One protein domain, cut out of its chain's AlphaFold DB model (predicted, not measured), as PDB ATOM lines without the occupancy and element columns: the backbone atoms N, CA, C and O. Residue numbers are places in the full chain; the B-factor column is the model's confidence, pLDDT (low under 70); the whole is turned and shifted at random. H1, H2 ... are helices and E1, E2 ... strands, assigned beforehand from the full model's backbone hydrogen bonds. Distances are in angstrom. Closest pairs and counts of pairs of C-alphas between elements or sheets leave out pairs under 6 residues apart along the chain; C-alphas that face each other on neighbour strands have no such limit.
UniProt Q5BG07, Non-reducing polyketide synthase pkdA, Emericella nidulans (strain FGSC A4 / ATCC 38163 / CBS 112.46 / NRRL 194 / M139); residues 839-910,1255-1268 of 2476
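What this domain is: This is residues 839 to 910 and 1255 to 1268 of the 2476 residues of the protein "Non-reducing polyketide synthase pkdA" of Emericella nidulans (strain FGSC A4 / ATCC 38163 / CBS 112.46 / NRRL 194 / M139) (UniProt Q5BG07). Two helices, H1 and H3, lie side by side and run opposite ways, and a third, H2, starts near the start of H3 and spreads from it as a loose V. The strand E1 runs along the space between H2 and H3, on the side away from H1, and the last printed stretch, residues 1255 to 1268, is a tail with no named element. The printed part has 86 residues, with three named helices and one named strand in the order H1, H2, E1, H3; the class is mostly helix. It is compact, with a radius of gyration of the C-alphas of 13.4 A and spans of 37 by 32 by 26 A.

Where its parts are: H1, the longest helix, is residues 839 to 851, 18.4 A long, and begins at C-alpha 839 (36.582, -39.697, -42.680). H3 is residues 886 to 897, 16.0 A, and ends at C-alpha 897 (42.694, -40.423, -39.748). H2 is residues 860 to 870, 15.2 A. E1 is residues 877 to 883, 19.5 A.

How they stand to each other: H1 and H3 touch, the closest C-alphas being those of Ala 842 and Ala 897, 5.4 A apart. They run opposite ways at a shallow tilt of 33 degrees, only just short of steep. H2 and H3 are close but not clearly touching: the closest C-alphas, of Val 860 and Val 886, are 5.2 A apart. They run the same way at a steep tilt of 51 degrees. The closest C-alphas of E1 and H3, of Cys 883 and Leu 889, are 5.8 A apart. H1 is apart from E1 and from H2. E1 pairs with no named strand, but its residues 877 to 878 pair with residues 906 to 907, antiparallel. In H1, H2 and H3 every O i to N i+4 pair is within hydrogen-bond range.

The domain as a whole: The two C-alphas farthest apart, of Ala 884 and His 1268, are 42.8 A apart. Residues 911 to 1254 are not printed, and C-alphas 910 and 1255 are 31.6 A apart across the cut. The link from E1 to H3 is tight, and no link is long. Mean pLDDT of the printed part is 90.3, with residues 909 to 910 under 70.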
ATOM      1  N   SER A 839      37.294 -40.924 -42.299       94.17
ATOM      2  CA  SER A 839      36.582 -39.697 -42.680       94.17
ATOM      3  C   SER A 839      35.853 -39.073 -41.486       94.17
ATOM      4  O   SER A 839      35.951 -37.865 -41.260       94.17
ATOM      5  N   TYR A 840      35.183 -39.891 -40.668       95.39
ATOM      6  CA  TYR A 840      34.531 -39.435 -39.441       95.39
ATOM      7  C   TYR A 840      35.542 -38.921 -38.406       95.39
ATOM      8  O   TYR A 840      35.357 -37.838 -37.849       95.39
ATOM      9  N   ALA A 841      36.651 -39.640 -38.197       96.18
ATOM     10  CA  ALA A 841      37.737 -39.206 -37.320       96.18
ATOM     11  C   ALA A 841      38.359 -37.875 -37.783       96.18
ATOM     12  O   ALA A 841      38.564 -36.988 -36.957       96.18
ATOM     13  N   ALA A 842      38.585 -37.689 -39.088       96.27
ATOM     14  CA  ALA A 842      39.109 -36.447 -39.657       96.27
ATOM     15  C   ALA A 842      38.171 -35.249 -39.412       96.27
ATOM     16  O   ALA A 842      38.619 -34.206 -38.931       96.27
ATOM     17  N   LYS A 843      36.863 -35.409 -39.669       94.94
ATOM     18  CA  LYS A 843      35.856 -34.361 -39.419       94.94
ATOM     19  C   LYS A 843      35.725 -34.046 -37.921       94.94
ATOM     20  O   LYS A 843      35.611 -32.881 -37.540       94.94
ATOM     21  N   LEU A 844      35.813 -35.056 -37.050       95.47
ATOM     22  CA  LEU A 844      35.810 -34.854 -35.599       95.47
ATOM     23  C   LEU A 844      37.079 -34.130 -35.116       95.47
ATOM     24  O   LEU A 844      36.973 -33.208 -34.315       95.47
ATOM     25  N   VAL A 845      38.260 -34.461 -35.646       97.12
ATOM     26  CA  VAL A 845      39.517 -33.734 -35.375       97.12
ATOM     27  C   VAL A 845      39.431 -32.274 -35.829       97.12
ATOM     28  O   VAL A 845      39.889 -31.393 -35.101       97.12
ATOM     29  N   GLN A 846      38.813 -31.993 -36.981       94.38
ATOM     30  CA  GLN A 846      38.571 -30.621 -37.440       94.38
ATOM     31  C   GLN A 846      37.732 -29.831 -36.422       94.38
ATOM     32  O   GLN A 846      38.153 -28.747 -36.020       94.38
ATOM     33  N   MET A 847      36.610 -30.390 -35.949       93.48
ATOM     34  CA  MET A 847      35.773 -29.755 -34.919       93.48
ATOM     35  C   MET A 847      36.512 -29.588 -33.583       93.48
ATOM     36  O   MET A 847      36.420 -28.536 -32.952       93.48
ATOM     37  N   LEU A 848      37.263 -30.601 -33.134       94.91
ATOM     38  CA  LEU A 848      38.044 -30.500 -31.897       94.91
ATOM     39  C   LEU A 848      39.051 -29.346 -31.985       94.91
ATOM     40  O   LEU A 848      39.149 -28.558 -31.048       94.91
ATOM     41  N   ARG A 849      39.739 -29.185 -33.120       94.35
ATOM     42  CA  ARG A 849      40.684 -28.081 -33.341       94.35
ATOM     43  C   ARG A 849      40.019 -26.708 -33.413       94.35
ATOM     44  O   ARG A 849      40.620 -25.751 -32.937       94.35
ATOM     45  N   SER A 850      38.819 -26.599 -33.988       87.58
ATOM     46  CA  SER A 850      38.133 -25.312 -34.177       87.58
ATOM     47  C   SER A 850      37.264 -24.865 -32.999       87.58
ATOM     48  O   SER A 850      36.983 -23.674 -32.905       87.58
ATOM     49  N   ARG A 851      36.814 -25.776 -32.121       87.23
ATOM     50  CA  ARG A 851      35.845 -25.452 -31.051       87.23
ATOM     51  C   ARG A 851      36.348 -25.678 -29.620       87.23
ATOM     52  O   ARG A 851      35.869 -24.998 -28.716       87.23
ATOM     53  N   LYS A 852      37.300 -26.595 -29.368       83.59
ATOM     54  CA  LYS A 852      37.637 -27.022 -27.984       83.59
ATOM     55  C   LYS A 852      38.183 -25.909 -27.079       83.59
ATOM     56  O   LYS A 852      38.094 -26.030 -25.863       83.59
ATOM     57  N   ALA A 853      38.800 -24.880 -27.662       80.85
ATOM     58  CA  ALA A 853      39.408 -23.775 -26.922       80.85
ATOM     59  C   ALA A 853      38.372 -22.735 -26.460       80.85
ATOM     60  O   ALA A 853      38.524 -22.165 -25.379       80.85
ATOM     61  N   ASP A 854      37.318 -22.528 -27.253       78.24
ATOM     62  CA  ASP A 854      36.327 -21.467 -27.045       78.24
ATOM     63  C   ASP A 854      35.057 -21.960 -26.326       78.24
ATOM     64  O   ASP A 854      34.306 -21.159 -25.769       78.24
ATOM     65  N   ASP A 855      34.811 -23.277 -26.306       82.65
ATOM     66  CA  ASP A 855      33.597 -23.874 -25.743       82.65
ATOM     67  C   ASP A 855      33.890 -24.852 -24.578       82.65
ATOM     68  O   ASP A 855      34.347 -25.980 -24.799       82.65
ATOM     69  N   PRO A 856      33.550 -24.493 -23.320       82.22
ATOM     70  CA  PRO A 856      33.824 -25.320 -22.139       82.22
ATOM     71  C   PRO A 856      33.011 -26.627 -22.081       82.22
ATOM     72  O   PRO A 856      33.219 -27.438 -21.175       82.22
ATOM     73  N   ARG A 857      32.082 -26.869 -23.019       86.70
ATOM     74  CA  ARG A 857      31.366 -28.151 -23.145       86.70
ATOM     75  C   ARG A 857      32.253 -29.273 -23.693       86.70
ATOM     76  O   ARG A 857      31.911 -30.445 -23.494       86.70
ATOM     77  N   PHE A 858      33.374 -28.951 -24.346       89.78
ATOM     78  CA  PHE A 858      34.344 -29.920 -24.869       89.78
ATOM     79  C   PHE A 858      35.212 -30.501 -23.744       89.78
ATOM     80  O   PHE A 858      36.381 -30.173 -23.575       89.78
ATOM     81  N   THR A 859      34.631 -31.415 -22.968       89.53
ATOM     82  CA  THR A 859      35.351 -32.232 -21.980       89.53
ATOM     83  C   THR A 859      35.387 -33.690 -22.426       89.53
ATOM     84  O   THR A 859      34.465 -34.161 -23.093       89.53
ATOM     85  N   VAL A 860      36.416 -34.444 -22.022       91.43
ATOM     86  CA  VAL A 860      36.556 -35.870 -22.386       91.43
ATOM     87  C   VAL A 860      35.335 -36.705 -21.963       91.43
ATOM     88  O   VAL A 860      34.913 -37.597 -22.695       91.43
ATOM     89  N   ALA A 861      34.715 -36.370 -20.826       88.51
ATOM     90  CA  ALA A 861      33.519 -37.045 -20.328       88.51
ATOM     91  C   ALA A 861      32.258 -36.691 -21.136       88.51
ATOM     92  O   ALA A 861      31.485 -37.589 -21.465       88.51
ATOM     93  N   ASN A 862      32.067 -35.422 -21.519       91.27
ATOM     94  CA  ASN A 862      30.940 -35.042 -22.374       91.27
ATOM     95  C   ASN A 862      31.097 -35.608 -23.797       91.27
ATOM     96  O   ASN A 862      30.135 -36.119 -24.355       91.27
ATOM     97  N   LEU A 863      32.310 -35.606 -24.360       94.22
ATOM     98  CA  LEU A 863      32.594 -36.223 -25.664       94.22
ATOM     99  C   LEU A 863      32.341 -37.739 -25.645       94.22
ATOM    100  O   LEU A 863      31.693 -38.255 -26.549       94.22
ATOM    101  N   SER A 864      32.781 -38.436 -24.589       93.89
ATOM    102  CA  SER A 864      32.486 -39.857 -24.343       93.89
ATOM    103  C   SER A 864      30.977 -40.135 -24.318       93.89
ATOM    104  O   SER A 864      30.495 -41.021 -25.025       93.89
ATOM    105  N   PHE A 865      30.218 -39.341 -23.554       91.18
ATOM    106  CA  PHE A 865      28.761 -39.455 -23.468       91.18
ATOM    107  C   PHE A 865      28.077 -39.192 -24.818       91.18
ATOM    108  O   PHE A 865      27.249 -39.987 -25.264       91.18
ATOM    109  N   GLN A 866      28.441 -38.102 -25.493       91.98
ATOM    110  CA  GLN A 866      27.805 -37.677 -26.741       91.98
ATOM    111  C   GLN A 866      28.094 -38.637 -27.897       91.98
ATOM    112  O   GLN A 866      27.175 -38.958 -28.648       91.98
ATOM    113  N   LEU A 867      29.321 -39.159 -28.002       93.10
ATOM    114  CA  LEU A 867      29.660 -40.194 -28.982       93.10
ATOM    115  C   LEU A 867      28.939 -41.512 -28.678       93.10
ATOM    116  O   LEU A 867      28.429 -42.140 -29.598       93.10
ATOM    117  N   ALA A 868      28.824 -41.920 -27.409       90.73
ATOM    118  CA  ALA A 868      28.060 -43.118 -27.057       90.73
ATOM    119  C   ALA A 868      26.560 -42.980 -27.385       90.73
ATOM    120  O   ALA A 868      25.958 -43.935 -27.880       90.73
ATOM    121  N   ARG A 869      25.976 -41.791 -27.160       88.63
ATOM    122  CA  ARG A 869      24.584 -41.466 -27.513       88.63
ATOM    123  C   ARG A 869      24.368 -41.470 -29.029       88.63
ATOM    124  O   ARG A 869      23.433 -42.104 -29.496       88.63
ATOM    125  N   GLN A 870      25.232 -40.792 -29.786       89.02
ATOM    126  CA  GLN A 870      25.081 -40.544 -31.232       89.02
ATOM    127  C   GLN A 870      25.770 -41.607 -32.124       89.02
ATOM    128  O   GLN A 870      25.872 -41.443 -33.340       89.02
ATOM    129  N   SER A 871      26.267 -42.704 -31.546       86.20
ATOM    130  CA  SER A 871      26.862 -43.824 -32.289       86.20
ATOM    131  C   SER A 871      25.783 -44.769 -32.828       86.20
ATOM    132  O   SER A 871      24.820 -45.072 -32.131       86.20
ATOM    133  N   ASN A 872      25.969 -45.298 -34.040       89.84
ATOM    134  CA  ASN A 872      25.232 -46.466 -34.518       89.84
ATOM    135  C   ASN A 872      26.117 -47.711 -34.350       89.84
ATOM    136  O   ASN A 872      27.017 -47.951 -35.154       89.84
ATOM    137  N   ARG A 873      25.891 -48.510 -33.301       86.99
ATOM    138  CA  ARG A 873      26.699 -49.716 -33.009       86.99
ATOM    139  C   ARG A 873      26.364 -50.936 -33.879       86.99
ATOM    140  O   ARG A 873      26.905 -52.016 -33.652       86.99
ATOM    141  N   ASN A 874      25.490 -50.773 -34.873       83.94
ATOM    142  CA  ASN A 874      25.164 -51.822 -35.841       83.94
ATOM    143  C   ASN A 874      26.023 -51.778 -37.113       83.94
ATOM    144  O   ASN A 874      25.919 -52.692 -37.924       83.94
ATOM    145  N   LEU A 875      26.869 -50.756 -37.290       89.06
ATOM    146  CA  LEU A 875      27.795 -50.685 -38.425       89.06
ATOM    147  C   LEU A 875      28.957 -51.686 -38.266       89.06
ATOM    148  O   LEU A 875      29.333 -52.037 -37.146       89.06
ATOM    149  N   GLY A 876      29.506 -52.155 -39.391       83.96
ATOM    150  CA  GLY A 876      30.392 -53.327 -39.449       83.96
ATOM    151  C   GLY A 876      31.797 -53.160 -38.857       83.96
ATOM    152  O   GLY A 876      32.442 -54.165 -38.562       83.96
ATOM    153  N   GLN A 877      32.279 -51.931 -38.658       91.71
ATOM    154  CA  GLN A 877      33.602 -51.628 -38.100       91.71
ATOM    155  C   GLN A 877      33.509 -50.685 -36.896       91.71
ATOM    156  O   GLN A 877      32.673 -49.778 -36.857       91.71
ATOM    157  N   ALA A 878      34.406 -50.863 -35.922       92.14
ATOM    158  CA  ALA A 878      34.465 -50.043 -34.717       92.14
ATOM    159  C   ALA A 878      35.894 -49.699 -34.265       92.14
ATOM    160  O   ALA A 878      36.817 -50.504 -34.375       92.14
ATOM    161  N   LEU A 879      36.050 -48.519 -33.656       94.30
ATOM    162  CA  LEU A 879      37.213 -48.144 -32.843       94.30
ATOM    163  C   LEU A 879      36.809 -48.167 -31.366       94.30
ATOM    164  O   LEU A 879      35.966 -47.370 -30.946       94.30
ATOM    165  N   ILE A 880      37.430 -49.054 -30.584       93.95
ATOM    166  CA  ILE A 880      37.126 -49.289 -29.163       93.95
ATOM    167  C   ILE A 880      38.372 -48.977 -28.319       93.95
ATOM    168  O   ILE A 880      39.340 -49.737 -28.324       93.95
ATOM    169  N   PHE A 881      38.369 -47.853 -27.594       95.54
ATOM    170  CA  PHE A 881      39.542 -47.357 -26.849       95.54
ATOM    171  C   PHE A 881      39.166 -46.447 -25.665       95.54
ATOM    172  O   PHE A 881      38.000 -46.125 -25.467       95.54
ATOM    173  N   SER A 882      40.149 -46.001 -24.869       95.08
ATOM    174  CA  SER A 882      39.962 -44.957 -23.842       95.08
ATOM    175  C   SER A 882      40.916 -43.773 -24.008       95.08
ATOM    176  O   SER A 882      42.014 -43.939 -24.555       95.08
ATOM    177  N   CYS A 883      40.529 -42.605 -23.475       94.93
ATOM    178  CA  CYS A 883      41.358 -41.390 -23.362       94.93
ATOM    179  C   CYS A 883      41.154 -40.672 -22.013       94.93
ATOM    180  O   CYS A 883      40.053 -40.700 -21.463       94.93
ATOM    181  N   ALA A 884      42.206 -40.022 -21.502       90.73
ATOM    182  CA  ALA A 884      42.216 -39.189 -20.291       90.73
ATOM    183  C   ALA A 884      41.880 -37.713 -20.561       90.73
ATOM    184  O   ALA A 884      41.343 -37.035 -19.691       90.73
ATOM    185  N   SER A 885      42.206 -37.201 -21.750       91.26
ATOM    186  CA  SER A 885      42.012 -35.794 -22.118       91.26
ATOM    187  C   SER A 885      41.457 -35.643 -23.534       91.26
ATOM    188  O   SER A 885      41.439 -36.591 -24.324       91.26
ATOM    189  N   VAL A 886      41.001 -34.429 -23.855       93.45
ATOM    190  CA  VAL A 886      40.558 -34.068 -25.210       93.45
ATOM    191  C   VAL A 886      41.740 -34.051 -26.181       93.45
ATOM    192  O   VAL A 886      41.587 -34.487 -27.314       93.45
ATOM    193  N   ASP A 887      42.928 -33.643 -25.730       93.79
ATOM    194  CA  ASP A 887      44.144 -33.663 -26.552       93.79
ATOM    195  C   ASP A 887      44.616 -35.092 -26.860       93.79
ATOM    196  O   ASP A 887      45.041 -35.365 -27.977       93.79
ATOM    197  N   GLU A 888      44.477 -36.036 -25.916       95.99
ATOM    198  CA  GLU A 888      44.747 -37.456 -26.185       95.99
ATOM    199  C   GLU A 888      43.744 -38.026 -27.205       95.99
ATOM    200  O   GLU A 888      44.125 -38.790 -28.092       95.99
ATOM    201  N   LEU A 889      42.463 -37.650 -27.102       95.59
ATOM    202  CA  LEU A 889      41.436 -38.031 -28.074       95.59
ATOM    203  C   LEU A 889      41.726 -37.449 -29.464       95.59
ATOM    204  O   LEU A 889      41.698 -38.194 -30.440       95.59
ATOM    205  N   GLU A 890      42.046 -36.156 -29.558       96.44
ATOM    206  CA  GLU A 890      42.415 -35.515 -30.822       96.44
ATOM    207  C   GLU A 890      43.646 -36.189 -31.441       96.44
ATOM    208  O   GLU A 890      43.607 -36.550 -32.613       96.44
ATOM    209  N   ALA A 891      44.706 -36.419 -30.659       96.25
ATOM    210  CA  ALA A 891      45.941 -37.028 -31.149       96.25
ATOM    211  C   ALA A 891      45.713 -38.441 -31.711       96.25
ATOM    212  O   ALA A 891      46.175 -38.738 -32.811       96.25
ATOM    213  N   LYS A 892      44.957 -39.298 -31.009       97.72
ATOM    214  CA  LYS A 892      44.654 -40.662 -31.485       97.72
ATOM    215  C   LYS A 892      43.763 -40.684 -32.721       97.72
ATOM    216  O   LYS A 892      43.977 -41.506 -33.609       97.72
ATOM    217  N   LEU A 893      42.763 -39.803 -32.779       97.24
ATOM    218  CA  LEU A 893      41.891 -39.696 -33.948       97.24
ATOM    219  C   LEU A 893      42.630 -39.096 -35.149       97.24
ATOM    220  O   LEU A 893      42.392 -39.533 -36.269       97.24
ATOM    221  N   ALA A 894      43.545 -38.148 -34.928       96.52
ATOM    222  CA  ALA A 894      44.375 -37.561 -35.978       96.52
ATOM    223  C   ALA A 894      45.376 -38.579 -36.541       96.52
ATOM    224  O   ALA A 894      45.491 -38.689 -37.761       96.52
ATOM    225  N   ASP A 895      46.035 -39.360 -35.676       96.78
ATOM    226  CA  ASP A 895      46.899 -40.475 -36.079       96.78
ATOM    227  C   ASP A 895      46.122 -41.467 -36.954       96.78
ATOM    228  O   ASP A 895      46.464 -41.653 -38.123       96.78
ATOM    229  N   PHE A 896      44.996 -41.995 -36.458       96.53
ATOM    230  CA  PHE A 896      44.156 -42.935 -37.204       96.53
ATOM    231  C   PHE A 896      43.629 -42.359 -38.533       96.53
ATOM    232  O   PHE A 896      43.685 -43.030 -39.566       96.53
ATOM    233  N   ALA A 897      43.160 -41.105 -38.539       94.16
ATOM    234  CA  ALA A 897      42.694 -40.423 -39.748       94.16
ATOM    235  C   ALA A 897      43.807 -40.258 -40.797       94.16
ATOM    236  O   ALA A 897      43.533 -40.352 -41.992       94.16
ATOM    237  N   SER A 898      45.057 -40.066 -40.361       92.85
ATOM    238  CA  SER A 898      46.240 -40.008 -41.234       92.85
ATOM    239  C   SER A 898      46.775 -41.379 -41.676       92.85
ATOM    240  O   SER A 898      47.709 -41.438 -42.472       92.85
ATOM    241  N   GLY A 899      46.179 -42.481 -41.200       88.09
ATOM    242  CA  GLY A 899      46.603 -43.851 -41.510       88.09
ATOM    243  C   GLY A 899      47.606 -44.459 -40.521       88.09
ATOM    244  O   GLY A 899      48.197 -45.490 -40.831       88.09
ATOM    245  N   GLY A 900      47.800 -43.839 -39.354       88.23
ATOM    246  CA  GLY A 900      48.626 -44.353 -38.262       88.23
ATOM    247  C   GLY A 900      47.999 -45.526 -37.499       88.23
ATOM    248  O   GLY A 900      46.825 -45.862 -37.662       88.23
ATOM    249  N   ASN A 901      48.817 -46.158 -36.651       83.41
ATOM    250  CA  ASN A 901      48.527 -47.448 -36.012       83.41
ATOM    251  C   ASN A 901      48.171 -47.350 -34.513       83.41
ATOM    252  O   ASN A 901      48.096 -48.378 -33.842       83.41
ATOM    253  N   THR A 902      47.966 -46.152 -33.949       84.37
ATOM    254  CA  THR A 902      47.660 -45.992 -32.508       84.37
ATOM    255  C   THR A 902      46.287 -46.557 -32.129       84.37
ATOM    256  O   THR A 902      46.061 -46.931 -30.975       84.37
ATOM    257  N   LEU A 903      45.364 -46.626 -33.092       91.33
ATOM    258  CA  LEU A 903      44.057 -47.266 -32.963       91.33
ATOM    259  C   LEU A 903      43.888 -48.321 -34.060       91.33
ATOM    260  O   LEU A 903      44.143 -48.049 -35.230       91.33
ATOM    261  N   THR A 904      43.389 -49.499 -33.692       88.67
ATOM    262  CA  THR A 904      43.056 -50.574 -34.636       88.67
ATOM    263  C   THR A 904      41.540 -50.650 -34.806       88.67
ATOM    264  O   THR A 904      40.813 -50.685 -33.813       88.67
ATOM    265  N   SER A 905      41.065 -50.694 -36.053       89.10
ATOM    266  CA  SER A 905      39.664 -51.015 -36.354       89.10
ATOM    267  C   SER A 905      39.400 -52.492 -36.080       89.10
ATOM    268  O   SER A 905      40.201 -53.340 -36.473       89.10
ATOM    269  N   VAL A 906      38.283 -52.797 -35.427       88.75
ATOM    270  CA  VAL A 906      37.813 -54.169 -35.210       88.75
ATOM    271  C   VAL A 906      36.464 -54.381 -35.902       88.75
ATOM    272  O   VAL A 906      35.640 -53.461 -35.901       88.75
ATOM    273  N   PRO A 907      36.208 -55.568 -36.482       84.99
ATOM    274  CA  PRO A 907      34.880 -55.907 -36.970       84.99
ATOM    275  C   PRO A 907      33.885 -55.986 -35.806       84.99
ATOM    276  O   PRO A 907      34.251 -56.316 -34.673       84.99
ATOM    277  N   ARG A 908      32.615 -55.697 -36.090       76.13
ATOM    278  CA  ARG A 908      31.510 -55.874 -35.141       76.13
ATOM    279  C   ARG A 908      31.391 -57.358 -34.741       76.13
ATOM    280  O   ARG A 908      31.283 -58.194 -35.630       76.13
ATOM    281  N   PRO A 909      31.374 -57.710 -33.440       66.52
ATOM    282  CA  PRO A 909      31.122 -59.088 -33.017       66.52
ATOM    283  C   PRO A 909      29.640 -59.458 -33.184       66.52
ATOM    284  O   PRO A 909      28.770 -58.733 -32.697       66.52
ATOM    285  N   ASP A 910      29.349 -60.602 -33.807       60.66
ATOM    286  CA  ASP A 910      27.968 -61.038 -34.085       60.66
ATOM    287  C   ASP A 910      27.267 -61.751 -32.910       60.66
ATOM    288  O   ASP A 910      26.048 -61.916 -32.919       60.66
ATOM    289  N   LEU A1255      24.250 -30.540 -24.043       87.42
ATOM    290  CA  LEU A1255      24.107 -30.840 -25.468       87.42
ATOM    291  C   LEU A1255      25.313 -30.306 -26.255       87.42
ATOM    292  O   LEU A1255      25.650 -29.120 -26.176       87.42
ATOM    293  N   LEU A1256      25.921 -31.205 -27.025       88.64
ATOM    294  CA  LEU A1256      26.982 -30.925 -27.976       88.64
ATOM    295  C   LEU A1256      26.572 -31.502 -29.334       88.64
ATOM    296  O   LEU A1256      26.283 -32.697 -29.447       88.64
ATOM    297  N   LEU A1257      26.520 -30.640 -30.346       89.04
ATOM    298  CA  LEU A1257      26.266 -31.036 -31.726       89.04
ATOM    299  C   LEU A1257      27.578 -31.585 -32.289       89.04
ATOM    300  O   LEU A1257      28.499 -30.820 -32.559       89.04
ATOM    301  N   LEU A1258      27.689 -32.909 -32.383       92.50
ATOM    302  CA  LEU A1258      28.839 -33.560 -33.006       92.50
ATOM    303  C   LEU A1258      28.686 -33.538 -34.533       92.50
ATOM    304  O   LEU A1258      27.560 -33.406 -35.025       92.50
ATOM    305  N   PRO A1259      29.775 -33.711 -35.305       92.78
ATOM    306  CA  PRO A1259      29.652 -33.880 -36.741       92.78
ATOM    307  C   PRO A1259      28.834 -35.147 -37.028       92.78
ATOM    308  O   PRO A1259      28.993 -36.152 -36.317       92.78
ATOM    309  N   PRO A1260      27.973 -35.132 -38.056       93.28
ATOM    310  CA  PRO A1260      27.219 -36.309 -38.458       93.28
ATOM    311  C   PRO A1260      28.117 -37.344 -39.151       93.28
ATOM    312  O   PRO A1260      29.257 -37.056 -39.532       93.28
ATOM    313  N   TYR A1261      27.602 -38.560 -39.347       94.20
ATOM    314  CA  TYR A1261      28.282 -39.605 -40.114       94.20
ATOM    315  C   TYR A1261      28.703 -39.112 -41.510       94.20
ATOM    316  O   TYR A1261      27.948 -38.405 -42.186       94.20
ATOM    317  N   GLN A1262      29.922 -39.478 -41.917       94.33
ATOM    318  CA  GLN A1262      30.544 -39.044 -43.168       94.33
ATOM    319  C   GLN A1262      30.345 -40.113 -44.249       94.33
ATOM    320  O   GLN A1262      31.071 -41.105 -44.296       94.33
ATOM    321  N   PHE A1263      29.346 -39.887 -45.098       94.72
ATOM    322  CA  PHE A1263      28.991 -40.727 -46.241       94.72
ATOM    323  C   PHE A1263      30.078 -40.739 -47.330       94.72
ATOM    324  O   PHE A1263      30.726 -39.719 -47.588       94.72
ATOM    325  N   ALA A1264      30.269 -41.888 -47.981       90.65
ATOM    326  CA  ALA A1264      31.157 -42.032 -49.129       90.65
ATOM    327  C   ALA A1264      30.614 -41.276 -50.357       90.65
ATOM    328  O   ALA A1264      29.434 -41.343 -50.695       90.65
ATOM    329  N   LYS A1265      31.494 -40.541 -51.046       87.28
ATOM    330  CA  LYS A1265      31.108 -39.615 -52.121       87.28
ATOM    331  C   LYS A1265      31.258 -40.268 -53.495       87.28
ATOM    332  O   LYS A1265      32.300 -40.145 -54.131       87.28
ATOM    333  N   SER A1266      30.210 -40.948 -53.956       88.32
ATOM    334  CA  SER A1266      30.106 -41.482 -55.323       88.32
ATOM    335  C   SER A1266      29.161 -40.618 -56.160       88.32
ATOM    336  O   SER A1266      28.071 -40.297 -55.694       88.32
ATOM    337  N   ARG A1267      29.560 -40.223 -57.379       91.56
ATOM    338  CA  ARG A1267      28.737 -39.399 -58.287       91.56
ATOM    339  C   ARG A1267      27.645 -40.236 -58.961       91.56
ATOM    340  O   ARG A1267      27.942 -41.252 -59.581       91.56
ATOM    341  N   HIS A1268      26.408 -39.751 -58.920       90.84
ATOM    342  CA  HIS A1268      25.238 -40.349 -59.561       90.84
ATOM    343  C   HIS A1268      24.396 -39.255 -60.248       90.84
ATOM    344  O   HIS A1268      23.652 -38.521 -59.589       90.84
TER     345      HIS A1268